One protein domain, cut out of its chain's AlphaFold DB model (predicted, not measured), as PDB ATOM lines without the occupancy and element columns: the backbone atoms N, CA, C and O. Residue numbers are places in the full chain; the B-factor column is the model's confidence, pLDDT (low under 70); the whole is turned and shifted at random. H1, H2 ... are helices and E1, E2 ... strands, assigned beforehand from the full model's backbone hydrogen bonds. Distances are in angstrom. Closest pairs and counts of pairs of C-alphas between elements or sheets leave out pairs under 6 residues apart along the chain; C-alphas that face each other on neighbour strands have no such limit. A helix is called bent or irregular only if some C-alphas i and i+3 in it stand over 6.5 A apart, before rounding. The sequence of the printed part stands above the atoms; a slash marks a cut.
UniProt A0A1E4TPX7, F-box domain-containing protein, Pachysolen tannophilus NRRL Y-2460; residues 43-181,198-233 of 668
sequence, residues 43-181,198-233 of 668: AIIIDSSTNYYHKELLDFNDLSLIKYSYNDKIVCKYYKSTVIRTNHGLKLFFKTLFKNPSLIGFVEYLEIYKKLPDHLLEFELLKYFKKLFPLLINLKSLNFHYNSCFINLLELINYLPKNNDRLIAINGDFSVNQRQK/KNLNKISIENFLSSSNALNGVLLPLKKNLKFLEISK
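Overview. This is residues 43 to 181 and 198 to 233 of the 668 residues of the protein "F-box domain-containing protein" of Pachysolen tannophilus NRRL Y-2460 (UniProt A0A1E4TPX7). Picture a chain wound in stacked turns: seven parallel strands stand side by side in a curled sheet, and between strands the chain loops out through helices H1 to H4 beyond the outside of the curve. On the inside of the curve the long hairpin E2 and E3 slants past the starting ends of strands E5 to E8. The printed part has 175 residues, with five named helices and nine named strands in the order E1 E2 E3 E4 H1 H2 E5 H3 E6 H4 E7 H5 E8 E9; the class is mixed, helices and strands. The large sheet runs E4 E1 E5 E6 E7 E8 E9, and E2 and E3 make a separate antiparallel sheet. The whole is compact, with a radius of gyration of the C-alphas of 16.2 A and spans of 42 by 41 by 32 A.

Along the chain. Find C-alpha 43 at (-6.257, -32.402, -94.572); here E1 begins, residues 43 to 46. After residues 47 to 62, look for E2, residues 63 to 70, 20.8 A long, and E3, residues 73 to 80, 23.2 A long. E4, residues 82 to 84, comes next. H1, residues 87 to 99, starts at C-alpha 87 at (-15.837, -16.796, -94.184) and is 18.2 A long; H2 is residues 101 to 106. E5, residues 109 to 112, leads to H3, residues 122 to 135, 20.3 A long and only just irregular, with C-alphas 131 and 134 6.52 A apart. Read on through E6, residues 141 to 144, H4, residues 153 to 157, E7, residues 169 to 173, and H5, residues 178 to 181. Beyond the cut stand E8, residues 202 to 206, and E9, residues 228 to 232, which ends at C-alpha 232 at (4.662, -24.146, -74.231).

Arrangement. Start at the large sheet's edge strand E4, parallel to E1, where N 84 and O 45 are 2.8 A apart. Step across to E5 with N 46 and O 111, 2.8 A, to E6 with N 112 and O 143, 2.8 A, and to E7 with N 144 and O 171, 2.8 A. E8 follows with N 206 and O 172, 2.8 A, and the other edge strand, E9, with N 205 and O 230, 2.8 A. From edge to edge the way across the sheet turns by 71 degrees. E5, H3, E6 and E6, H4, E7 are strand-helix-strand units, parallel neighbour strands with a helix between, and E4, H1 H2, E5 is a split one, with E1 between its strands; the three crossovers are right-handed. H1, with residues 87 to 93, and H4, with residues 153 to 157, only graze the sheet, while H2, H3 and H5 are not on it. H3 touches H2 with residues 132 to 135 alone, closest at the C-alphas of Leu 135 and Ile 104, 6.5 A. H3 touches H4 with residues 129 to 133 alone, closest at the C-alphas of Lys 130 and Leu 156, 6.8 A. H4 and H5 are apart. In the hairpin E2 and E3, N 66 and O 77 are 2.9 A apart; E2 comes closest to E6 at the C-alphas of Ile 66 and Ser 141, 6.7 A, and E3 runs on into E4 at 64 degrees. Every O i to N i+4 pair is within hydrogen-bond range in H1 and H4; H3 has 8 of 10, H2 has 0 of 2 but 3 of 3 O i to N i+3 pairs, and H5 is too short for an O i to N i+4 pair.

Size, cuts and confidence. The two C-alphas farthest apart, those of Asn 71 and His 119, are 45.9 A apart. Residues 182 to 197 are not printed, and C-alphas 181 and 198 are 27.2 A apart across this cut. The links E1 to E2, H4 to E7 and E8 to E9 are long. The model's mean pLDDT over the printed part is 82.1; look for values under 70 at residues 50 to 63, 176 to 181 and 209 to 223.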
ATOM      1  N   ALA A  43      -6.944 -33.298 -95.487       94.94
ATOM      2  CA  ALA A  43      -6.257 -32.402 -94.572       94.94
ATOM      3  C   ALA A  43      -6.820 -30.996 -94.744       94.94
ATOM      4  O   ALA A  43      -6.704 -30.419 -95.822       94.94
ATOM      5  N   ILE A  44      -7.475 -30.479 -93.709       95.06
ATOM      6  CA  ILE A  44      -8.140 -29.177 -93.725       95.06
ATOM      7  C   ILE A  44      -7.412 -28.238 -92.775       95.06
ATOM      8  O   ILE A  44      -7.243 -28.571 -91.606       95.06
ATOM      9  N   ILE A  45      -7.042 -27.060 -93.270       92.69
ATOM     10  CA  ILE A  45      -6.516 -25.957 -92.464       92.69
ATOM     11  C   ILE A  45      -7.509 -24.800 -92.563       92.69
ATOM     12  O   ILE A  45      -7.899 -24.402 -93.659       92.69
ATOM     13  N   ILE A  46      -7.940 -24.258 -91.430       92.81
ATOM     14  CA  ILE A  46      -8.748 -23.041 -91.358       92.81
ATOM     15  C   ILE A  46      -7.835 -21.931 -90.853       92.81
ATOM     16  O   ILE A  46      -7.485 -21.902 -89.674       92.81
ATOM     17  N   ASP A  47      -7.452 -21.038 -91.758       89.00
ATOM     18  CA  ASP A  47      -6.523 -19.948 -91.480       89.00
ATOM     19  C   ASP A  47      -6.787 -18.774 -92.424       89.00
ATOM     20  O   ASP A  47      -6.733 -18.931 -93.642       89.00
ATOM     21  N   SER A  48      -7.056 -17.594 -91.870       87.69
ATOM     22  CA  SER A  48      -7.203 -16.356 -92.643       87.69
ATOM     23  C   SER A  48      -5.914 -15.548 -92.765       87.69
ATOM     24  O   SER A  48      -5.898 -14.544 -93.473       87.69
ATOM     25  N   SER A  49      -4.837 -15.950 -92.082       77.81
ATOM     26  CA  SER A  49      -3.593 -15.179 -92.036       77.81
ATOM     27  C   SER A  49      -2.731 -15.310 -93.295       77.81
ATOM     28  O   SER A  49      -1.948 -14.408 -93.593       77.81
ATOM     29  N   THR A  50      -2.885 -16.392 -94.060       68.25
ATOM     30  CA  THR A  50      -2.128 -16.620 -95.297       68.25
ATOM     31  C   THR A  50      -2.707 -15.839 -96.486       68.25
ATOM     32  O   THR A  50      -3.745 -16.194 -97.045       68.25
ATOM     33  N   ASN A  51      -2.013 -14.782 -96.918       58.34
ATOM     34  CA  ASN A  51      -2.382 -13.998 -98.103       58.34
ATOM     35  C   ASN A  51      -2.014 -14.710 -99.427       58.34
ATOM     36  O   ASN A  51      -1.020 -15.423 -99.514       58.34
ATOM     37  N   TYR A  52      -2.800 -14.463-100.485       54.91
ATOM     38  CA  TYR A  52      -2.760 -15.119-101.811       54.91
ATOM     39  C   TYR A  52      -1.473 -14.929-102.648       54.91
ATOM     40  O   TYR A  52      -1.387 -15.470-103.751       54.91
ATOM     41  N   TYR A  53      -0.498 -14.141-102.194       49.66
ATOM     42  CA  TYR A  53       0.432 -13.475-103.115       49.66
ATOM     43  C   TYR A  53       1.678 -14.263-103.526       49.66
ATOM     44  O   TYR A  53       2.330 -13.865-104.485       49.66
ATOM     45  N   HIS A  54       1.990 -15.398-102.898       52.94
ATOM     46  CA  HIS A  54       3.221 -16.130-103.215       52.94
ATOM     47  C   HIS A  54       2.915 -17.499-103.811       52.94
ATOM     48  O   HIS A  54       2.753 -18.493-103.104       52.94
ATOM     49  N   LYS A  55       2.855 -17.544-105.146       48.94
ATOM     50  CA  LYS A  55       2.602 -18.760-105.935       48.94
ATOM     51  C   LYS A  55       3.614 -19.880-105.640       48.94
ATOM     52  O   LYS A  55       3.272 -21.049-105.756       48.94
ATOM     53  N   GLU A  56       4.818 -19.511-105.211       45.62
ATOM     54  CA  GLU A  56       5.932 -20.403-104.861       45.62
ATOM     55  C   GLU A  56       5.834 -20.953-103.424       45.62
ATOM     56  O   GLU A  56       6.327 -22.043-103.144       45.62
ATOM     57  N   LEU A  57       5.128 -20.252-102.522       49.62
ATOM     58  CA  LEU A  57       4.854 -20.719-101.155       49.62
ATOM     59  C   LEU A  57       3.649 -21.663-101.077       49.62
ATOM     60  O   LEU A  57       3.516 -22.395-100.098       49.62
ATOM     61  N   LEU A  58       2.799 -21.696-102.111       52.03
ATOM     62  CA  LEU A  58       1.670 -22.631-102.199       52.03
ATOM     63  C   LEU A  58       2.121 -24.102-102.165       52.03
ATOM     64  O   LEU A  58       1.363 -24.965-101.731       52.03
ATOM     65  N   ASP A  59       3.354 -24.405-102.581       52.03
ATOM     66  CA  ASP A  59       3.876 -25.774-102.544       52.03
ATOM     67  C   ASP A  59       4.378 -26.220-101.160       52.03
ATOM     68  O   ASP A  59       4.420 -27.427-100.905       52.03
ATOM     69  N   PHE A  60       4.704 -25.284-100.257       49.44
ATOM     70  CA  PHE A  60       5.272 -25.586 -98.934       49.44
ATOM     71  C   PHE A  60       4.339 -25.265 -97.763       49.44
ATOM     72  O   PHE A  60       4.234 -26.085 -96.852       49.44
ATOM     73  N   ASN A  61       3.614 -24.144 -97.799       53.94
ATOM     74  CA  ASN A  61       2.745 -23.722 -96.690       53.94
ATOM     75  C   ASN A  61       1.472 -24.570 -96.562       53.94
ATOM     76  O   ASN A  61       0.825 -24.562 -95.519       53.94
ATOM     77  N   ASP A  62       1.129 -25.341 -97.595       61.06
ATOM     78  CA  ASP A  62      -0.008 -26.258 -97.550       61.06
ATOM     79  C   ASP A  62       0.380 -27.637 -96.973       61.06
ATOM     80  O   ASP A  62      -0.471 -28.523 -96.885       61.06
ATOM     81  N   LEU A  63       1.635 -27.886 -96.576       65.94
ATOM     82  CA  LEU A  63       2.032 -29.183 -96.019       65.94
ATOM     83  C   LEU A  63       1.648 -29.301 -94.537       65.94
ATOM     84  O   LEU A  63       2.285 -28.718 -93.668       65.94
ATOM     85  N   SER A  64       0.659 -30.141 -94.230       70.81
ATOM     86  CA  SER A  64       0.398 -30.575 -92.858       70.81
ATOM     87  C   SER A  64       1.270 -31.774 -92.500       70.81
ATOM     88  O   SER A  64       1.370 -32.754 -93.247       70.81
ATOM     89  N   LEU A  65       1.915 -31.695 -91.337       76.69
ATOM     90  CA  LEU A  65       2.798 -32.730 -90.819       76.69
ATOM     91  C   LEU A  65       2.093 -33.523 -89.717       76.69
ATOM     92  O   LEU A  65       1.736 -32.985 -88.672       76.69
ATOM     93  N   ILE A  66       1.991 -34.838 -89.904       76.56
ATOM     94  CA  ILE A  66       1.637 -35.768 -88.833       76.56
ATOM     95  C   ILE A  66       2.912 -36.470 -88.369       76.56
ATOM     96  O   ILE A  66       3.486 -37.288 -89.096       76.56
ATOM     97  N   LYS A  67       3.341 -36.155 -87.142       77.94
ATOM     98  CA  LYS A  67       4.386 -36.893 -86.421       77.94
ATOM     99  C   LYS A  67       3.748 -38.063 -85.677       77.94
ATOM    100  O   LYS A  67       2.756 -37.878 -84.977       77.94
ATOM    101  N   TYR A  68       4.309 -39.256 -85.822       76.81
ATOM    102  CA  TYR A  68       3.884 -40.441 -85.086       76.81
ATOM    103  C   TYR A  68       5.064 -41.380 -84.835       76.81
ATOM    104  O   TYR A  68       6.131 -41.227 -85.421       76.81
ATOM    105  N   SER A  69       4.880 -42.352 -83.943       78.56
ATOM    106  CA  SER A  69       5.887 -43.377 -83.674       78.56
ATOM    107  C   SER A  69       5.552 -44.671 -84.413       78.56
ATOM    108  O   SER A  69       4.411 -45.133 -84.366       78.56
ATOM    109  N   TYR A  70       6.548 -45.258 -85.076       79.00
ATOM    110  CA  TYR A  70       6.486 -46.602 -85.651       79.00
ATOM    111  C   TYR A  70       7.754 -47.359 -85.255       79.00
ATOM    112  O   TYR A  70       8.855 -46.874 -85.508       79.00
ATOM    113  N   ASN A  71       7.605 -48.520 -84.610       82.38
ATOM    114  CA  ASN A  71       8.717 -49.302 -84.048       82.38
ATOM    115  C   ASN A  71       9.680 -48.451 -83.196       82.38
ATOM    116  O   ASN A  71      10.891 -48.496 -83.395       82.38
ATOM    117  N   ASP A  72       9.124 -47.621 -82.303       81.62
ATOM    118  CA  ASP A  72       9.869 -46.708 -81.418       81.62
ATOM    119  C   ASP A  72      10.803 -45.715 -82.140       81.62
ATOM    120  O   ASP A  72      11.708 -45.134 -81.543       81.62
ATOM    121  N   LYS A  73      10.545 -45.461 -83.426       78.50
ATOM    122  CA  LYS A  73      11.191 -44.407 -84.210       78.50
ATOM    123  C   LYS A  73      10.198 -43.311 -84.556       78.50
ATOM    124  O   LYS A  73       9.011 -43.576 -84.770       78.50
ATOM    125  N   ILE A  74      10.691 -42.081 -84.623       77.50
ATOM    126  CA  ILE A  74       9.911 -40.915 -85.037       77.50
ATOM    127  C   ILE A  74       9.710 -40.971 -86.556       77.50
ATOM    128  O   ILE A  74      10.673 -40.935 -87.319       77.50
ATOM    129  N   VAL A  75       8.455 -41.043 -87.001       80.44
ATOM    130  CA  VAL A  75       8.067 -41.008 -88.416       80.44
ATOM    131  C   VAL A  75       7.220 -39.771 -88.684       80.44
ATOM    132  O   VAL A  75       6.337 -39.404 -87.911       80.44
ATOM    133  N   CYS A  76       7.501 -39.119 -89.805       80.25
ATOM    134  CA  CYS A  76       6.834 -37.903 -90.244       80.25
ATOM    135  C   CYS A  76       6.117 -38.179 -91.564       80.25
ATOM    136  O   CYS A  76       6.745 -38.634 -92.522       80.25
ATOM    137  N   LYS A  77       4.809 -37.918 -91.623       83.06
ATOM    138  CA  LYS A  77       4.027 -38.008 -92.859       83.06
ATOM    139  C   LYS A  77       3.462 -36.642 -93.219       83.06
ATOM    140  O   LYS A  77       2.849 -35.994 -92.376       83.06
ATOM    141  N   TYR A  78       3.637 -36.262 -94.479       82.19
ATOM    142  CA  TYR A  78       3.189 -34.983 -95.014       82.19
ATOM    143  C   TYR A  78       1.924 -35.151 -95.845       82.19
ATOM    144  O   TYR A  78       1.752 -36.148 -96.553       82.19
ATOM    145  N   TYR A  79       1.060 -34.151 -95.769       81.00
ATOM    146  CA  TYR A  79      -0.169 -34.063 -96.535       81.00
ATOM    147  C   TYR A  79      -0.271 -32.674 -97.158       81.00
ATOM    148  O   TYR A  79      -0.160 -31.682 -96.447       81.00
ATOM    149  N   LYS A  80      -0.527 -32.581 -98.468       85.56
ATOM    150  CA  LYS A  80      -0.967 -31.312 -99.062       85.56
ATOM    151  C   LYS A  80      -2.396 -31.021 -98.605       85.56
ATOM    152  O   LYS A  80      -3.310 -31.804 -98.881       85.56
ATOM    153  N   SER A  81      -2.563 -29.912 -97.906       87.94
ATOM    154  CA  SER A  81      -3.780 -29.503 -97.215       87.94
ATOM    155  C   SER A  81      -4.657 -28.631 -98.101       87.94
ATOM    156  O   SER A  81      -4.207 -28.037 -99.077       87.94
ATOM    157  N   THR A  82      -5.934 -28.567 -97.755       91.69
ATOM    158  CA  THR A  82      -6.883 -27.599 -98.291       91.69
ATOM    159  C   THR A  82      -7.043 -26.500 -97.259       91.69
ATOM    160  O   THR A  82      -7.535 -26.749 -96.156       91.69
ATOM    161  N   VAL A  83      -6.643 -25.288 -97.625       90.75
ATOM    162  CA  VAL A  83      -6.705 -24.126 -96.746       90.75
ATOM    163  C   VAL A  83      -7.988 -23.340 -97.014       90.75
ATOM    164  O   VAL A  83      -8.319 -22.989 -98.152       90.75
ATOM    165  N   ILE A  84      -8.726 -23.060 -95.945       91.81
ATOM    166  CA  ILE A  84      -9.965 -22.289 -95.940       91.81
ATOM    167  C   ILE A  84      -9.676 -20.926 -95.317       91.81
ATOM    168  O   ILE A  84      -9.519 -20.806 -94.104       91.81
ATOM    169  N   ARG A  85      -9.654 -19.898 -96.170       88.31
ATOM    170  CA  ARG A  85      -9.237 -18.536 -95.797       88.31
ATOM    171  C   ARG A  85     -10.385 -17.564 -95.575       88.31
ATOM    172  O   ARG A  85     -10.256 -16.598 -94.836       88.31
ATOM    173  N   THR A  86     -11.519 -17.804 -96.231       90.62
ATOM    174  CA  THR A  86     -12.641 -16.862 -96.262       90.62
ATOM    175  C   THR A  86     -13.837 -17.389 -95.484       90.62
ATOM    176  O   THR A  86     -14.091 -18.593 -95.429       90.62
ATOM    177  N   ASN A  87     -14.621 -16.468 -94.923       91.31
ATOM    178  CA  ASN A  87     -15.837 -16.796 -94.184       91.31
ATOM    179  C   ASN A  87     -16.846 -17.523 -95.089       91.31
ATOM    180  O   ASN A  87     -17.382 -18.568 -94.729       91.31
ATOM    181  N   HIS A  88     -17.019 -17.037 -96.324       92.00
ATOM    182  CA  HIS A  88     -17.829 -17.719 -97.333       92.00
ATOM    183  C   HIS A  88     -17.333 -19.149 -97.603       92.00
ATOM    184  O   HIS A  88     -18.135 -20.083 -97.608       92.00
ATOM    185  N   GLY A  89     -16.018 -19.339 -97.775       92.69
ATOM    186  CA  GLY A  89     -15.415 -20.659 -97.965       92.69
ATOM    187  C   GLY A  89     -15.679 -21.599 -96.789       92.69
ATOM    188  O   GLY A  89     -16.062 -22.748 -96.998       92.69
ATOM    189  N   LEU A  90     -15.570 -21.095 -95.558       94.31
ATOM    190  CA  LEU A  90     -15.817 -21.864 -94.340       94.31
ATOM    191  C   LEU A  90     -17.293 -22.258 -94.183       94.31
ATOM    192  O   LEU A  90     -17.602 -23.420 -93.911       94.31
ATOM    193  N   LYS A  91     -18.225 -21.332 -94.435       94.50
ATOM    194  CA  LYS A  91     -19.668 -21.632 -94.436       94.50
ATOM    195  C   LYS A  91     -20.029 -22.648 -95.515       94.50
ATOM    196  O   LYS A  91     -20.788 -23.586 -95.254       94.50
ATOM    197  N   LEU A  92     -19.475 -22.494 -96.719       94.56
ATOM    198  CA  LEU A  92     -19.692 -23.429 -97.820       94.56
ATOM    199  C   LEU A  92     -19.128 -24.816 -97.499       94.56
ATOM    200  O   LEU A  92     -19.789 -25.816 -97.788       94.56
ATOM    201  N   PHE A  93     -17.957 -24.881 -96.868       95.75
ATOM    202  CA  PHE A  93     -17.343 -26.120 -96.402       95.75
ATOM    203  C   PHE A  93     -18.265 -26.868 -95.434       95.75
ATOM    204  O   PHE A  93     -18.656 -28.000 -95.725       95.75
ATOM    205  N   PHE A  94     -18.717 -26.223 -94.355       96.44
ATOM    206  CA  PHE A  94     -19.643 -26.843 -93.403       96.44
ATOM    207  C   PHE A  94     -20.959 -27.267 -94.058       96.44
ATOM    208  O   PHE A  94     -21.403 -28.402 -93.885       96.44
ATOM    209  N   LYS A  95     -21.567 -26.394 -94.871       96.62
ATOM    210  CA  LYS A  95     -22.793 -26.714 -95.617       96.62
ATOM    211  C   LYS A  95     -22.608 -27.947 -96.505       96.62
ATOM    212  O   LYS A  95     -23.497 -28.793 -96.574       96.62
ATOM    213  N   THR A  96     -21.461 -28.056 -97.172       96.06
ATOM    214  CA  THR A  96     -21.143 -29.179 -98.063       96.06
ATOM    215  C   THR A  96     -20.934 -30.471 -97.286       96.06
ATOM    216  O   THR A  96     -21.472 -31.500 -97.697       96.06
ATOM    217  N   LEU A  97     -20.223 -30.411 -96.156       96.19
ATOM    218  CA  LEU A  97     -20.011 -31.549 -95.264       96.19
ATOM    219  C   LEU A  97     -21.320 -32.072 -94.671       96.19
ATOM    220  O   LEU A  97     -21.573 -33.271 -94.720       96.19
ATOM    221  N   PHE A  98     -22.191 -31.192 -94.173       96.06
ATOM    222  CA  PHE A  98     -23.469 -31.618 -93.594       96.06
ATOM    223  C   PHE A  98     -24.465 -32.111 -94.646       96.06
ATOM    224  O   PHE A  98     -25.272 -32.988 -94.354       96.06
ATOM    225  N   LYS A  99     -24.391 -31.598 -95.881       96.94
ATOM    226  CA  LYS A  99     -25.178 -32.124 -97.006       96.94
ATOM    227  C   LYS A  99     -24.658 -33.479 -97.497       96.94
ATOM    228  O   LYS A  99     -25.447 -34.283 -97.980       96.94
ATOM    229  N   ASN A 100     -23.352 -33.733 -97.385       96.50
ATOM    230  CA  ASN A 100     -22.707 -34.967 -97.843       96.50
ATOM    231  C   ASN A 100     -21.799 -35.551 -96.744       96.50
ATOM    232  O   ASN A 100     -20.571 -35.437 -96.840       96.50
ATOM    233  N   PRO A 101     -22.368 -36.211 -95.716       95.38
ATOM    234  CA  PRO A 101     -21.606 -36.684 -94.558       95.38
ATOM    235  C   PRO A 101     -20.459 -37.647 -94.896       95.38
ATOM    236  O   PRO A 101     -19.481 -37.719 -94.159       95.38
ATOM    237  N   SER A 102     -20.523 -38.344 -96.037       95.88
ATOM    238  CA  SER A 102     -19.439 -39.214 -96.512       95.88
ATOM    239  C   SER A 102     -18.110 -38.476 -96.711       95.88
ATOM    240  O   SER A 102     -17.055 -39.086 -96.571       95.88
ATOM    241  N   LEU A 103     -18.144 -37.169 -97.007       96.38
ATOM    242  CA  LEU A 103     -16.941 -36.341 -97.144       96.38
ATOM    243  C   LEU A 103     -16.238 -36.118 -95.801       96.38
ATOM    244  O   LEU A 103     -15.016 -36.022 -95.765       96.38
ATOM    245  N   ILE A 104     -16.994 -36.081 -94.698       96.56
ATOM    246  CA  ILE A 104     -16.440 -35.926 -93.346       96.56
ATOM    247  C   ILE A 104     -15.556 -37.128 -93.004       96.56
ATOM    248  O   ILE A 104     -14.499 -36.979 -92.399       96.56
ATOM    249  N   GLY A 105     -15.940 -38.313 -93.488       95.12
ATOM    250  CA  GLY A 105     -15.143 -39.528 -93.371       95.12
ATOM    251  C   GLY A 105     -13.777 -39.451 -94.060       95.12
ATOM    252  O   GLY A 105     -12.951 -40.324 -93.824       95.12
ATOM    253  N   PHE A 106     -13.484 -38.449 -94.890       96.56
ATOM    254  CA  PHE A 106     -12.146 -38.291 -95.462       96.56
ATOM    255  C   PHE A 106     -11.194 -37.486 -94.583       96.56
ATOM    256  O   PHE A 106      -9.990 -37.623 -94.774       96.56
ATOM    257  N   VAL A 107     -11.700 -36.715 -93.616       96.88
ATOM    258  CA  VAL A 107     -10.882 -35.831 -92.777       96.88
ATOM    259  C   VAL A 107      -9.975 -36.659 -91.865       96.88
ATOM    260  O   VAL A 107     -10.429 -37.279 -90.904       96.88
ATOM    261  N   GLU A 108      -8.679 -36.658 -92.175       96.12
ATOM    262  CA  GLU A 108      -7.607 -37.255 -91.370       96.12
ATOM    263  C   GLU A 108      -6.845 -36.199 -90.558       96.12
ATOM    264  O   GLU A 108      -6.302 -36.512 -89.500       96.12
ATOM    265  N   TYR A 109      -6.806 -34.956 -91.033       95.62
ATOM    266  CA  TYR A 109      -6.121 -33.842 -90.387       95.62
ATOM    267  C   TYR A 109      -7.032 -32.618 -90.369       95.62
ATOM    268  O   TYR A 109      -7.583 -32.239 -91.406       95.62
ATOM    269  N   LEU A 110      -7.188 -32.010 -89.196       96.25
ATOM    270  CA  LEU A 110      -7.909 -30.755 -89.028       96.25
ATOM    271  C   LEU A 110      -7.044 -29.786 -88.234       96.25
ATOM    272  O   LEU A 110      -6.663 -30.086 -87.105       96.25
ATOM    273  N   GLU A 111      -6.800 -28.620 -88.812       93.88
ATOM    274  CA  GLU A 111      -6.105 -27.521 -88.168       93.88
ATOM    275  C   GLU A 111      -6.947 -26.253 -88.178       93.88
ATOM    276  O   GLU A 111      -7.551 -25.890 -89.187       93.88
ATOM    277  N   ILE A 112      -6.986 -25.582 -87.034       92.94
ATOM    278  CA  ILE A 112      -7.642 -24.293 -86.852       92.94
ATOM    279  C   ILE A 112      -6.590 -23.350 -86.290       92.94
ATOM    280  O   ILE A 112      -6.133 -23.524 -85.158       92.94
ATOM    281  N   TYR A 113      -6.178 -22.388 -87.110       87.88
ATOM    282  CA  TYR A 113      -5.069 -21.499 -86.799       87.88
ATOM    283  C   TYR A 113      -5.515 -20.273 -85.987       87.88
ATOM    284  O   TYR A 113      -6.700 -20.063 -85.723       87.88
ATOM    285  N   LYS A 114      -4.548 -19.440 -85.584       83.19
ATOM    286  CA  LYS A 114      -4.755 -18.295 -84.675       83.19
ATOM    287  C   LYS A 114      -5.727 -17.241 -85.211       83.19
ATOM    288  O   LYS A 114      -6.348 -16.537 -84.416       83.19
ATOM    289  N   LYS A 115      -5.859 -17.107 -86.534       84.38
ATOM    290  CA  LYS A 115      -6.783 -16.159 -87.168       84.38
ATOM    291  C   LYS A 115      -7.850 -16.912 -87.954       84.38
ATOM    292  O   LYS A 115      -7.558 -17.598 -88.931       84.38
ATOM    293  N   LEU A 116      -9.098 -16.760 -87.521       86.06
ATOM    294  CA  LEU A 116     -10.257 -17.218 -88.277       86.06
ATOM    295  C   LEU A 116     -10.616 -16.212 -89.377       86.06
ATOM    296  O   LEU A 116     -10.286 -15.030 -89.256       86.06
ATOM    297  N   PRO A 117     -11.321 -16.644 -90.436       84.25
ATOM    298  CA  PRO A 117     -11.845 -15.730 -91.442       84.25
ATOM    299  C   PRO A 117     -12.717 -14.624 -90.839       84.25
ATOM    300  O   PRO A 117     -13.608 -14.905 -90.032       84.25
ATOM    301  N   ASP A 118     -12.475 -13.383 -91.267       77.81
ATOM    302  CA  ASP A 118     -13.116 -12.194 -90.707       77.81
ATOM    303  C   ASP A 118     -14.655 -12.269 -90.743       77.81
ATOM    304  O   ASP A 118     -15.278 -12.886 -91.618       77.81
ATOM    305  N   HIS A 119     -15.280 -11.607 -89.766       75.38
ATOM    306  CA  HIS A 119     -16.735 -11.477 -89.597       75.38
ATOM    307  C   HIS A 119     -17.512 -12.760 -89.256       75.38
ATOM    308  O   HIS A 119     -18.743 -12.708 -89.172       75.38
ATOM    309  N   LEU A 120     -16.862 -13.912 -89.052       79.94
ATOM    310  CA  LEU A 120     -17.566 -15.076 -88.516       79.94
ATOM    311  C   LEU A 120     -17.724 -14.939 -87.000       79.94
ATOM    312  O   LEU A 120     -16.753 -14.790 -86.264       79.94
ATOM    313  N   LEU A 121     -18.966 -15.015 -86.532       83.88
ATOM    314  CA  LEU A 121     -19.257 -14.987 -85.108       83.88
ATOM    315  C   LEU A 121     -18.860 -16.327 -84.480       83.88
ATOM    316  O   LEU A 121     -19.303 -17.389 -84.922       83.88
ATOM    317  N   GLU A 122     -18.049 -16.281 -83.427       85.94
ATOM    318  CA  GLU A 122     -17.459 -17.472 -82.798       85.94
ATOM    319  C   GLU A 122     -18.514 -18.469 -82.295       85.94
ATOM    320  O   GLU A 122     -18.318 -19.681 -82.361       85.94
ATOM    321  N   PHE A 123     -19.687 -17.988 -81.878       84.44
ATOM    322  CA  PHE A 123     -20.803 -18.850 -81.485       84.44
ATOM    323  C   PHE A 123     -21.424 -19.615 -82.665       84.44
ATOM    324  O   PHE A 123     -21.910 -20.734 -82.488       84.44
ATOM    325  N   GLU A 124     -21.429 -19.037 -83.872       88.12
ATOM    326  CA  GLU A 124     -21.868 -19.736 -85.086       88.12
ATOM    327  C   GLU A 124     -20.881 -20.869 -85.382       88.12
ATOM    328  O   GLU A 124     -21.281 -22.008 -85.631       88.12
ATOM    329  N   LEU A 125     -19.587 -20.575 -85.252       90.50
ATOM    330  CA  LEU A 125     -18.528 -21.553 -85.444       90.50
ATOM    331  C   LEU A 125     -18.573 -22.684 -84.409       90.50
ATOM    332  O   LEU A 125     -18.479 -23.851 -84.784       90.50
ATOM    333  N   LEU A 126     -18.810 -22.369 -83.134       91.38
ATOM    334  CA  LEU A 126     -18.997 -23.371 -82.084       91.38
ATOM    335  C   LEU A 126     -20.144 -24.333 -82.427       91.38
ATOM    336  O   LEU A 126     -19.995 -25.547 -82.282       91.38
ATOM    337  N   LYS A 127     -21.274 -23.819 -82.937       93.25
ATOM    338  CA  LYS A 127     -22.398 -24.659 -83.393       93.25
ATOM    339  C   LYS A 127     -21.979 -25.594 -84.529       93.25
ATOM    340  O   LYS A 127     -22.404 -26.750 -84.544       93.25
ATOM    341  N   TYR A 128     -21.156 -25.124 -85.466       95.25
ATOM    342  CA  TYR A 128     -20.623 -25.975 -86.527       95.25
ATOM    343  C   TYR A 128     -19.653 -27.030 -85.994       95.25
ATOM    344  O   TYR A 128     -19.789 -28.197 -86.359       95.25
ATOM    345  N   PHE A 129     -18.741 -26.678 -85.086       95.44
ATOM    346  CA  PHE A 129     -17.811 -27.641 -84.492       95.44
ATOM    347  C   PHE A 129     -18.515 -28.710 -83.659       95.44
ATOM    348  O   PHE A 129     -18.231 -29.889 -83.854       95.44
ATOM    349  N   LYS A 130     -19.510 -28.350 -82.839       94.75
ATOM    350  CA  LYS A 130     -20.316 -29.332 -82.087       94.75
ATOM    351  C   LYS A 130     -21.029 -30.341 -82.991       94.75
ATOM    352  O   LYS A 130     -21.222 -31.484 -82.593       94.75
ATOM    353  N   LYS A 131     -21.404 -29.940 -84.211       96.12
ATOM    354  CA  LYS A 131     -21.984 -30.841 -85.221       96.12
ATOM    355  C   LYS A 131     -20.929 -31.647 -85.979       96.12
ATOM    356  O   LYS A 131     -21.186 -32.794 -86.328       96.12
ATOM    357  N   LEU A 132     -19.769 -31.053 -86.265       96.81
ATOM    358  CA  LEU A 132     -18.707 -31.680 -87.051       96.81
ATOM    359  C   LEU A 132     -17.933 -32.732 -86.248       96.81
ATOM    360  O   LEU A 132     -17.730 -33.836 -86.744       96.81
ATOM    361  N   PHE A 133     -17.501 -32.407 -85.028       96.06
ATOM    362  CA  PHE A 133     -16.572 -33.226 -84.237       96.06
ATOM    363  C   PHE A 133     -17.050 -34.671 -84.004       96.06
ATOM    364  O   PHE A 133     -16.244 -35.579 -84.216       96.06
ATOM    365  N   PRO A 134     -18.340 -34.937 -83.705       96.00
ATOM    366  CA  PRO A 134     -18.849 -36.306 -83.562       96.00
ATOM    367  C   PRO A 134     -18.760 -37.161 -84.827       96.00
ATOM    368  O   PRO A 134     -18.877 -38.380 -84.757       96.00
ATOM    369  N   LEU A 135     -18.574 -36.537 -85.991       96.19
ATOM    370  CA  LEU A 135     -18.545 -37.200 -87.293       96.19
ATOM    371  C   LEU A 135     -17.111 -37.445 -87.798       96.19
ATOM    372  O   LEU A 135     -16.922 -38.140 -88.797       96.19
ATOM    373  N   LEU A 136     -16.091 -36.924 -87.105       96.56
ATOM    374  CA  LEU A 136     -14.671 -37.024 -87.465       96.56
ATOM    375  C   LEU A 136     -14.055 -38.394 -87.102       96.56
ATOM    376  O   LEU A 136     -13.037 -38.485 -86.418       96.56
ATOM    377  N   ILE A 137     -14.665 -39.482 -87.578       95.31
ATOM    378  CA  ILE A 137     -14.283 -40.874 -87.258       95.31
ATOM    379  C   ILE A 137     -12.890 -41.289 -87.752       95.31
ATOM    380  O   ILE A 137     -12.335 -42.270 -87.269       95.31
ATOM    381  N   ASN A 138     -12.334 -40.565 -88.727       96.19
ATOM    382  CA  ASN A 138     -11.045 -40.871 -89.349       96.19
ATOM    383  C   ASN A 138      -9.945 -39.872 -88.991       96.19
ATOM    384  O   ASN A 138      -8.843 -39.972 -89.533       96.19
ATOM    385  N   LEU A 139     -10.228 -38.956 -88.061       96.25
ATOM    386  CA  LEU A 139      -9.282 -37.942 -87.622       96.25
ATOM    387  C   LEU A 139      -8.071 -38.597 -86.959       96.25
ATOM    388  O   LEU A 139      -8.217 -39.325 -85.979       96.25
ATOM    389  N   LYS A 140      -6.889 -38.309 -87.502       95.38
ATOM    390  CA  LYS A 140      -5.580 -38.743 -87.007       95.38
ATOM    391  C   LYS A 140      -4.860 -37.646 -86.242       95.38
ATOM    392  O   LYS A 140      -4.170 -37.951 -85.276       95.38
ATOM    393  N   SER A 141      -5.023 -36.392 -86.654       94.62
ATOM    394  CA  SER A 141      -4.412 -35.241 -85.989       94.62
ATOM    395  C   SER A 141      -5.400 -34.090 -85.888       94.62
ATOM    396  O   SER A 141      -6.042 -33.738 -86.880       94.62
ATOM    397  N   LEU A 142      -5.484 -33.500 -84.700       95.38
ATOM    398  CA  LEU A 142      -6.227 -32.274 -84.435       95.38
ATOM    399  C   LEU A 142      -5.258 -31.194 -83.961       95.38
ATOM    400  O   LEU A 142      -4.633 -31.374 -82.920       95.38
ATOM    401  N   ASN A 143      -5.176 -30.084 -84.687       93.06
ATOM    402  CA  ASN A 143      -4.384 -28.911 -84.327       93.06
ATOM    403  C   ASN A 143      -5.330 -27.728 -84.086       93.06
ATOM    404  O   ASN A 143      -6.063 -27.316 -84.979       93.06
ATOM    405  N   PHE A 144      -5.371 -27.190 -82.875       93.00
ATOM    406  CA  PHE A 144      -6.335 -26.163 -82.493       93.00
ATOM    407  C   PHE A 144      -5.621 -25.011 -81.789       93.00
ATOM    408  O   PHE A 144      -5.568 -24.931 -80.566       93.00
ATOM    409  N   HIS A 145      -5.063 -24.107 -82.585       87.94
ATOM    410  CA  HIS A 145      -4.261 -22.965 -82.135       87.94
ATOM    411  C   HIS A 145      -5.100 -21.698 -81.920       87.94
ATOM    412  O   HIS A 145      -4.569 -20.605 -81.722       87.94
ATOM    413  N   TYR A 146      -6.422 -21.819 -82.016       86.06
ATOM    414  CA  TYR A 146      -7.340 -20.706 -81.859       86.06
ATOM    415  C   TYR A 146      -7.746 -20.539 -80.395       86.06
ATOM    416  O   TYR A 146      -8.502 -21.347 -79.860       86.06
ATOM    417  N   ASN A 147      -7.258 -19.476 -79.757       77.19
ATOM    418  CA  ASN A 147      -7.675 -19.110 -78.409       77.19
ATOM    419  C   ASN A 147      -8.892 -18.186 -78.473       77.19
ATOM    420  O   ASN A 147      -8.827 -17.097 -79.043       77.19
ATOM    421  N   SER A 148      -9.994 -18.616 -77.872       80.56
ATOM    422  CA  SER A 148     -11.225 -17.844 -77.772       80.56
ATOM    423  C   SER A 148     -11.853 -18.031 -76.394       80.56
ATOM    424  O   SER A 148     -11.772 -19.090 -75.774       80.56
ATOM    425  N   CYS A 149     -12.554 -17.004 -75.913       71.94
ATOM    426  CA  CYS A 149     -13.345 -17.112 -74.689       71.94
ATOM    427  C   CYS A 149     -14.620 -17.963 -74.856       71.94
ATOM    428  O   CYS A 149     -15.204 -18.379 -73.852       71.94
ATOM    429  N   PHE A 150     -15.036 -18.247 -76.094       79.69
ATOM    430  CA  PHE A 150     -16.238 -19.013 -76.425       79.69
ATOM    431  C   PHE A 150     -15.943 -20.440 -76.880       79.69
ATOM    432  O   PHE A 150     -16.750 -21.330 -76.616       79.69
ATOM    433  N   ILE A 151     -14.823 -20.673 -77.566       84.69
ATOM    434  CA  ILE A 151     -14.480 -21.992 -78.096       84.69
ATOM    435  C   ILE A 151     -13.357 -22.595 -77.262       84.69
ATOM    436  O   ILE A 151     -12.220 -22.141 -77.323       84.69
ATOM    437  N   ASN A 152     -13.684 -23.639 -76.500       84.44
ATOM    438  CA  ASN A 152     -12.716 -24.382 -75.706       84.44
ATOM    439  C   ASN A 152     -12.394 -25.728 -76.370       84.44
ATOM    440  O   ASN A 152     -13.286 -26.552 -76.587       84.44
ATOM    441  N   LEU A 153     -11.113 -25.973 -76.644       88.38
ATOM    442  CA  LEU A 153     -10.641 -27.233 -77.210       88.38
ATOM    443  C   LEU A 153     -10.997 -28.446 -76.334       88.38
ATOM    444  O   LEU A 153     -11.453 -29.455 -76.866       88.38
ATOM    445  N   LEU A 154     -10.847 -28.359 -75.008       83.75
ATOM    446  CA  LEU A 154     -11.237 -29.435 -74.087       83.75
ATOM    447  C   LEU A 154     -12.710 -29.787 -74.251       83.75
ATOM    448  O   LEU A 154     -13.045 -30.965 -74.321       83.75
ATOM    449  N   GLU A 155     -13.588 -28.787 -74.352       86.06
ATOM    450  CA  GLU A 155     -15.011 -29.022 -74.597       86.06
ATOM    451  C   GLU A 155     -15.215 -29.740 -75.939       86.06
ATOM    452  O   GLU A 155     -15.901 -30.760 -75.994       86.06
ATOM    453  N   LEU A 156     -14.565 -29.258 -77.002       90.06
ATOM    454  CA  LEU A 156     -14.670 -29.832 -78.342       90.06
ATOM    455  C   LEU A 156     -14.165 -31.276 -78.433       90.06
ATOM    456  O   LEU A 156     -14.807 -32.104 -79.077       90.06
ATOM    457  N   ILE A 157     -13.065 -31.614 -77.758       90.38
ATOM    458  CA  ILE A 157     -12.511 -32.976 -77.750       90.38
ATOM    459  C   ILE A 157     -13.526 -33.981 -77.187       90.38
ATOM    460  O   ILE A 157     -13.584 -35.113 -77.663       90.38
ATOM    461  N   ASN A 158     -14.382 -33.581 -76.240       87.38
ATOM    462  CA  ASN A 158     -15.422 -34.469 -75.707       87.38
ATOM    463  C   ASN A 158     -16.518 -34.815 -76.724       87.38
ATOM    464  O   ASN A 158     -17.238 -35.793 -76.529       87.38
ATOM    465  N   TYR A 159     -16.636 -34.040 -77.805       92.19
ATOM    466  CA  TYR A 159     -17.519 -34.358 -78.922       92.19
ATOM    467  C   TYR A 159     -16.881 -35.312 -79.935       92.19
ATOM    468  O   TYR A 159     -17.601 -35.808 -80.795       92.19
ATOM    469  N   LEU A 160     -15.573 -35.590 -79.872       93.19
ATOM    470  CA  LEU A 160     -14.956 -36.571 -80.767       93.19
ATOM    471  C   LEU A 160     -15.507 -37.986 -80.501       93.19
ATOM    472  O   LEU A 160     -15.907 -38.302 -79.376       93.19
ATOM    473  N   PRO A 161     -15.506 -38.878 -81.509       92.19
ATOM    474  CA  PRO A 161     -15.985 -40.243 -81.334       92.19
ATOM    475  C   PRO A 161     -15.189 -40.974 -80.244       92.19
ATOM    476  O   PRO A 161     -13.963 -41.056 -80.317       92.19
ATOM    477  N   LYS A 162     -15.891 -41.561 -79.263       86.81
ATOM    478  CA  LYS A 162     -15.281 -42.253 -78.110       86.81
ATOM    479  C   LYS A 162     -14.373 -43.431 -78.478       86.81
ATOM    480  O   LYS A 162     -13.547 -43.818 -77.673       86.81
ATOM    481  N   ASN A 163     -14.524 -43.999 -79.672       84.88
ATOM    482  CA  ASN A 163     -13.713 -45.118 -80.160       84.88
ATOM    483  C   ASN A 163     -12.839 -44.694 -81.346       84.88
ATOM    484  O   ASN A 163     -12.624 -45.475 -82.273       84.88
ATOM    485  N   ASN A 164     -12.389 -43.434 -81.374       86.00
ATOM    486  CA  ASN A 164     -11.483 -42.986 -82.420       86.00
ATOM    487  C   ASN A 164     -10.056 -43.483 -82.142       86.00
ATOM    488  O   ASN A 164      -9.162 -42.729 -81.758       86.00
ATOM    489  N   ASP A 165      -9.837 -44.770 -82.410       89.25
ATOM    490  CA  ASP A 165      -8.521 -45.406 -82.361       89.25
ATOM    491  C   ASP A 165      -7.584 -44.890 -83.470       89.25
ATOM    492  O   ASP A 165      -6.419 -45.263 -83.519       89.25
ATOM    493  N   ARG A 166      -8.044 -44.035 -84.390       92.31
ATOM    494  CA  ARG A 166      -7.179 -43.434 -85.413       92.31
ATOM    495  C   ARG A 166      -6.537 -42.139 -84.946       92.31
ATOM    496  O   ARG A 166      -5.561 -41.732 -85.571       92.31
ATOM    497  N   LEU A 167      -7.043 -41.521 -83.876       93.12
ATOM    498  CA  LEU A 167      -6.501 -40.278 -83.346       93.12
ATOM    499  C   LEU A 167      -5.137 -40.531 -82.702       93.12
ATOM    500  O   LEU A 167      -5.015 -41.256 -81.715       93.12
ATOM    501  N   ILE A 168      -4.119 -39.921 -83.293       92.25
ATOM    502  CA  ILE A 168      -2.707 -40.115 -82.973       92.25
ATOM    503  C   ILE A 168      -2.118 -38.854 -82.333       92.25
ATOM    504  O   ILE A 168      -1.285 -38.970 -81.436       92.25
ATOM    505  N   ALA A 169      -2.576 -37.666 -82.736       90.81
ATOM    506  CA  ALA A 169      -2.069 -36.395 -82.235       90.81
ATOM    507  C   ALA A 169      -3.192 -35.406 -81.890       90.81
ATOM    508  O   ALA A 169      -4.157 -35.253 -82.641       90.81
ATOM    509  N   ILE A 170      -3.030 -34.704 -80.769       92.44
ATOM    510  CA  ILE A 170      -3.824 -33.526 -80.415       92.44
ATOM    511  C   ILE A 170      -2.847 -32.417 -80.030       92.44
ATOM    512  O   ILE A 170      -2.053 -32.583 -79.107       92.44
ATOM    513  N   ASN A 171      -2.910 -31.297 -80.735       90.19
ATOM    514  CA  ASN A 171      -2.098 -30.115 -80.502       90.19
ATOM    515  C   ASN A 171      -3.036 -28.917 -80.344       90.19
ATOM    516  O   ASN A 171      -4.015 -28.817 -81.083       90.19
ATOM    517  N   GLY A 172      -2.769 -28.007 -79.418       89.44
ATOM    518  CA  GLY A 172      -3.540 -26.772 -79.358       89.44
ATOM    519  C   GLY A 172      -3.512 -26.064 -78.022       89.44
ATOM    520  O   GLY A 172      -2.800 -26.451 -77.098       89.44
ATOM    521  N   ASP A 173      -4.322 -25.018 -77.940       84.06
ATOM    522  CA  ASP A 173      -4.487 -24.206 -76.747       84.06
ATOM    523  C   ASP A 173      -5.511 -24.841 -75.793       84.06
ATOM    524  O   ASP A 173      -6.684 -25.022 -76.129       84.06
ATOM    525  N   PHE A 174      -5.051 -25.179 -74.589       79.69
ATOM    526  CA  PHE A 174      -5.875 -25.761 -73.525       79.69
ATOM    527  C   PHE A 174      -6.187 -24.767 -72.403       79.69
ATOM    528  O   PHE A 174      -6.688 -25.162 -71.344       79.69
ATOM    529  N   SER A 175      -5.886 -23.483 -72.599       73.44
ATOM    530  CA  SER A 175      -6.168 -22.446 -71.619       73.44
ATOM    531  C   SER A 175      -7.674 -22.377 -71.349       73.44
ATOM    532  O   SER A 175      -8.511 -22.094 -72.204       73.44
ATOM    533  N   VAL A 176      -8.044 -22.686 -70.107       66.25
ATOM    534  CA  VAL A 176      -9.420 -22.550 -69.639       66.25
ATOM    535  C   VAL A 176      -9.603 -21.121 -69.155       66.25
ATOM    536  O   VAL A 176      -9.059 -20.737 -68.114       66.25
ATOM    537  N   ASN A 177     -10.405 -20.337 -69.876       66.38
ATOM    538  CA  ASN A 177     -10.788 -19.010 -69.411       66.38
ATOM    539  C   ASN A 177     -11.497 -19.131 -68.044       66.38
ATOM    540  O   ASN A 177     -12.319 -20.026 -67.844       66.38
ATOM    541  N   GLN A 178     -11.201 -18.238 -67.092       62.75
ATOM    542  CA  GLN A 178     -11.753 -18.275 -65.727       62.75
ATOM    543  C   GLN A 178     -13.284 -18.407 -65.695       62.75
ATOM    544  O   GLN A 178     -13.826 -19.081 -64.823       62.75
ATOM    545  N   ARG A 179     -13.979 -17.840 -66.686       60.53
ATOM    546  CA  ARG A 179     -15.438 -17.972 -66.850       60.53
ATOM    547  C   ARG A 179     -15.893 -19.409 -67.059       60.53
ATOM    548  O   ARG A 179     -16.881 -19.841 -66.476       60.53
ATOM    549  N   GLN A 180     -15.142 -20.157 -67.859       61.41
ATOM    550  CA  GLN A 180     -15.424 -21.555 -68.151       61.41
ATOM    551  C   GLN A 180     -15.067 -22.457 -66.965       61.41
ATOM    552  O   GLN A 180     -15.630 -23.539 -66.856       61.41
ATOM    553  N   LYS A 181     -14.195 -22.032 -66.032       64.81
ATOM    554  CA  LYS A 181     -13.865 -22.845 -64.845       64.81
ATOM    555  C   LYS A 181     -15.121 -23.214 -64.044       64.81
ATOM    556  O   LYS A 181     -15.243 -24.371 -63.658       64.81
ATOM    557  N   LYS A 198      -7.018 -44.721 -77.664       86.00
ATOM    558  CA  LYS A 198      -5.995 -45.736 -77.350       86.00
ATOM    559  C   LYS A 198      -4.665 -45.480 -78.057       86.00
ATOM    560  O   LYS A 198      -3.616 -45.750 -77.479       86.00
ATOM    561  N   ASN A 199      -4.699 -44.927 -79.267       88.88
ATOM    562  CA  ASN A 199      -3.517 -44.741 -80.115       88.88
ATOM    563  C   ASN A 199      -2.934 -43.323 -80.078       88.88
ATOM    564  O   ASN A 199      -2.032 -43.014 -80.858       88.88
ATOM    565  N   LEU A 200      -3.410 -42.478 -79.156       88.75
ATOM    566  CA  LEU A 200      -2.874 -41.136 -78.965       88.75
ATOM    567  C   LEU A 200      -1.405 -41.231 -78.536       88.75
ATOM    568  O   LEU A 200      -1.103 -41.741 -77.453       88.75
ATOM    569  N   ASN A 201      -0.506 -40.757 -79.399       89.19
ATOM    570  CA  ASN A 201       0.936 -40.800 -79.186       89.19
ATOM    571  C   ASN A 201       1.576 -39.416 -79.049       89.19
ATOM    572  O   ASN A 201       2.671 -39.335 -78.496       89.19
ATOM    573  N   LYS A 202       0.907 -38.352 -79.500       88.06
ATOM    574  CA  LYS A 202       1.383 -36.974 -79.393       88.06
ATOM    575  C   LYS A 202       0.350 -36.096 -78.706       88.06
ATOM    576  O   LYS A 202      -0.821 -36.087 -79.090       88.06
ATOM    577  N   ILE A 203       0.819 -35.321 -77.735       89.81
ATOM    578  CA  ILE A 203       0.071 -34.220 -77.137       89.81
ATOM    579  C   ILE A 203       0.964 -32.979 -77.150       89.81
ATOM    580  O   ILE A 203       2.092 -33.033 -76.662       89.81
ATOM    581  N   SER A 204       0.454 -31.884 -77.714       87.62
ATOM    582  CA  SER A 204       1.081 -30.562 -77.648       87.62
ATOM    583  C   SER A 204       0.130 -29.568 -76.997       87.62
ATOM    584  O   SER A 204      -1.010 -29.420 -77.439       87.62
ATOM    585  N   ILE A 205       0.580 -28.929 -75.922       86.50
ATOM    586  CA  ILE A 205      -0.205 -27.986 -75.132       86.50
ATOM    587  C   ILE A 205       0.409 -26.600 -75.282       86.50
ATOM    588  O   ILE A 205       1.522 -26.348 -74.823       86.50
ATOM    589  N   GLU A 206      -0.340 -25.694 -75.893       83.44
ATOM    590  CA  GLU A 206       0.013 -24.284 -75.997       83.44
ATOM    591  C   GLU A 206      -0.657 -23.461 -74.898       83.44
ATOM    592  O   GLU A 206      -1.725 -23.821 -74.396       83.44
ATOM    593  N   ASN A 207      -0.022 -22.340 -74.543       76.31
ATOM    594  CA  ASN A 207      -0.511 -21.377 -73.550       76.31
ATOM    595  C   ASN A 207      -0.840 -22.036 -72.194       76.31
ATOM    596  O   ASN A 207      -1.871 -21.755 -71.577       76.31
ATOM    597  N   PHE A 208       0.032 -22.933 -71.719       72.81
ATOM    598  CA  PHE A 208      -0.182 -23.634 -70.454       72.81
ATOM    599  C   PHE A 208      -0.233 -22.653 -69.269       72.81
ATOM    600  O   PHE A 208       0.761 -22.007 -68.937       72.81
ATOM    601  N   LEU A 209      -1.383 -22.569 -68.591       68.62
ATOM    602  CA  LEU A 209      -1.565 -21.745 -67.393       68.62
ATOM    603  C   LEU A 209      -1.460 -22.607 -66.128       68.62
ATOM    604  O   LEU A 209      -2.363 -23.393 -65.821       68.62
ATOM    605  N   SER A 210      -0.382 -22.399 -65.367       58.72
ATOM    606  CA  SER A 210      -0.038 -23.090 -64.112       58.72
ATOM    607  C   SER A 210      -1.148 -23.053 -63.054       58.72
ATOM    608  O   SER A 210      -1.358 -24.035 -62.345       58.72
ATOM    609  N   SER A 211      -1.924 -21.969 -62.998       58.31
ATOM    610  CA  SER A 211      -3.027 -21.772 -62.041       58.31
ATOM    611  C   SER A 211      -4.325 -22.521 -62.390       58.31
ATOM    612  O   SER A 211      -5.364 -22.358 -61.734       58.31
ATOM    613  N   SER A 212      -4.339 -23.317 -63.461       56.22
ATOM    614  CA  SER A 212      -5.515 -24.092 -63.854       56.22
ATOM    615  C   SER A 212      -5.411 -25.545 -63.376       56.22
ATOM    616  O   SER A 212      -4.923 -26.427 -64.071       56.22
ATOM    617  N   ASN A 213      -6.002 -25.829 -62.208       54.16
ATOM    618  CA  ASN A 213      -6.242 -27.204 -61.725       54.16
ATOM    619  C   ASN A 213      -6.935 -28.111 -62.767       54.16
ATOM    620  O   ASN A 213      -6.897 -29.331 -62.642       54.16
ATOM    621  N   ALA A 214      -7.558 -27.518 -63.790       53.75
ATOM    622  CA  ALA A 214      -8.208 -28.210 -64.890       53.75
ATOM    623  C   ALA A 214      -7.247 -28.999 -65.792       53.75
ATOM    624  O   ALA A 214      -7.710 -29.925 -66.432       53.75
ATOM    625  N   LEU A 215      -5.948 -28.688 -65.864       55.31
ATOM    626  CA  LEU A 215      -4.999 -29.488 -66.659       55.31
ATOM    627  C   LEU A 215      -4.372 -30.640 -65.857       55.31
ATOM    628  O   LEU A 215      -4.059 -31.684 -66.430       55.31
ATOM    629  N   ASN A 216      -4.296 -30.493 -64.529       54.28
ATOM    630  CA  ASN A 216      -3.557 -31.365 -63.603       54.28
ATOM    631  C   ASN A 216      -4.068 -32.818 -63.504       54.28
ATOM    632  O   ASN A 216      -3.445 -33.618 -62.818       54.28
ATOM    633  N   GLY A 217      -5.167 -33.178 -64.176       53.69
ATOM    634  CA  GLY A 217      -5.680 -34.556 -64.209       53.69
ATOM    635  C   GLY A 217      -6.192 -35.029 -65.574       53.69
ATOM    636  O   GLY A 217      -6.889 -36.040 -65.646       53.69
ATOM    637  N   VAL A 218      -5.932 -34.284 -66.657       57.12
ATOM    638  CA  VAL A 218      -6.794 -34.343 -67.856       57.12
ATOM    639  C   VAL A 218      -6.183 -35.022 -69.078       57.12
ATOM    640  O   VAL A 218      -6.908 -35.712 -69.790       57.12
ATOM    641  N   LEU A 219      -4.876 -34.894 -69.319       58.34
ATOM    642  CA  LEU A 219      -4.282 -35.370 -70.585       58.34
ATOM    643  C   LEU A 219      -3.184 -36.424 -70.427       58.34
ATOM    644  O   LEU A 219      -3.083 -37.338 -71.242       58.34
ATOM    645  N   LEU A 220      -2.366 -36.313 -69.388       57.88
ATOM    646  CA  LEU A 220      -1.171 -37.141 -69.208       57.88
ATOM    647  C   LEU A 220      -1.337 -38.452 -68.426       57.88
ATOM    648  O   LEU A 220      -0.638 -39.408 -68.775       57.88
ATOM    649  N   PRO A 221      -2.240 -38.573 -67.432       52.88
ATOM    650  CA  PRO A 221      -2.151 -39.658 -66.457       52.88
ATOM    651  C   PRO A 221      -2.202 -41.098 -66.994       52.88
ATOM    652  O   PRO A 221      -1.779 -42.002 -66.279       52.88
ATOM    653  N   LEU A 222      -2.708 -41.394 -68.204       54.50
ATOM    654  CA  LEU A 222      -3.032 -42.796 -68.547       54.50
ATOM    655  C   LEU A 222      -2.632 -43.313 -69.935       54.50
ATOM    656  O   LEU A 222      -2.738 -44.525 -70.168       54.50
ATOM    657  N   LYS A 223      -2.075 -42.509 -70.844       66.19
ATOM    658  CA  LYS A 223      -1.765 -43.003 -72.200       66.19
ATOM    659  C   LYS A 223      -0.458 -43.801 -72.228       66.19
ATOM    660  O   LYS A 223       0.632 -43.245 -72.286       66.19
ATOM    661  N   LYS A 224      -0.559 -45.144 -72.221       74.38
ATOM    662  CA  LYS A 224       0.598 -46.068 -72.371       74.38
ATOM    663  C   LYS A 224       1.408 -45.778 -73.641       74.38
ATOM    664  O   LYS A 224       2.602 -46.050 -73.672       74.38
ATOM    665  N   ASN A 225       0.733 -45.236 -74.651       84.31
ATOM    666  CA  ASN A 225       1.250 -45.046 -75.996       84.31
ATOM    667  C   ASN A 225       1.736 -43.617 -76.265       84.31
ATOM    668  O   ASN A 225       2.126 -43.340 -77.395       84.31
ATOM    669  N   LEU A 226       1.731 -42.721 -75.267       87.44
ATOM    670  CA  LEU A 226       2.279 -41.377 -75.437       87.44
ATOM    671  C   LEU A 226       3.793 -41.466 -75.676       87.44
ATOM    672  O   LEU A 226       4.517 -42.076 -74.888       87.44
ATOM    673  N   LYS A 227       4.245 -40.872 -76.781       88.69
ATOM    674  CA  LYS A 227       5.640 -40.837 -77.245       88.69
ATOM    675  C   LYS A 227       6.166 -39.412 -77.390       88.69
ATOM    676  O   LYS A 227       7.365 -39.209 -77.240       88.69
ATOM    677  N   PHE A 228       5.292 -38.445 -77.648       87.12
ATOM    678  CA  PHE A 228       5.651 -37.050 -77.871       87.12
ATOM    679  C   PHE A 228       4.871 -36.169 -76.901       87.12
ATOM    680  O   PHE A 228       3.636 -36.206 -76.891       87.12
ATOM    681  N   LEU A 229       5.593 -35.383 -76.106       88.44
ATOM    682  CA  LEU A 229       5.010 -34.391 -75.214       88.44
ATOM    683  C   LEU A 229       5.635 -33.029 -75.485       88.44
ATOM    684  O   LEU A 229       6.841 -32.848 -75.341       88.44
ATOM    685  N   GLU A 230       4.792 -32.077 -75.854       87.50
ATOM    686  CA  GLU A 230       5.177 -30.697 -76.101       87.50
ATOM    687  C   GLU A 230       4.323 -29.770 -75.246       87.50
ATOM    688  O   GLU A 230       3.103 -29.914 -75.179       87.50
ATOM    689  N   ILE A 231       4.969 -28.846 -74.545       86.56
ATOM    690  CA  ILE A 231       4.289 -27.892 -73.681       86.56
ATOM    691  C   ILE A 231       4.978 -26.549 -73.843       86.56
ATOM    692  O   ILE A 231       6.192 -26.443 -73.675       86.56
ATOM    693  N   SER A 232       4.194 -25.524 -74.151       85.06
ATOM    694  CA  SER A 232       4.662 -24.146 -74.231       85.06
ATOM    695  C   SER A 232       3.832 -23.240 -73.330       85.06
ATOM    696  O   SER A 232       2.595 -23.284 -73.314       85.06
ATOM    697  N   LYS A 233       4.517 -22.386 -72.570       79.81
ATOM    698  CA  LYS A 233       3.896 -21.307 -71.802       79.81
ATOM    699  C   LYS A 233       3.980 -20.022 -72.621       79.81
ATOM    700  O   LYS A 233       4.843 -19.178 -72.423       79.81
TER     701      LYS A 233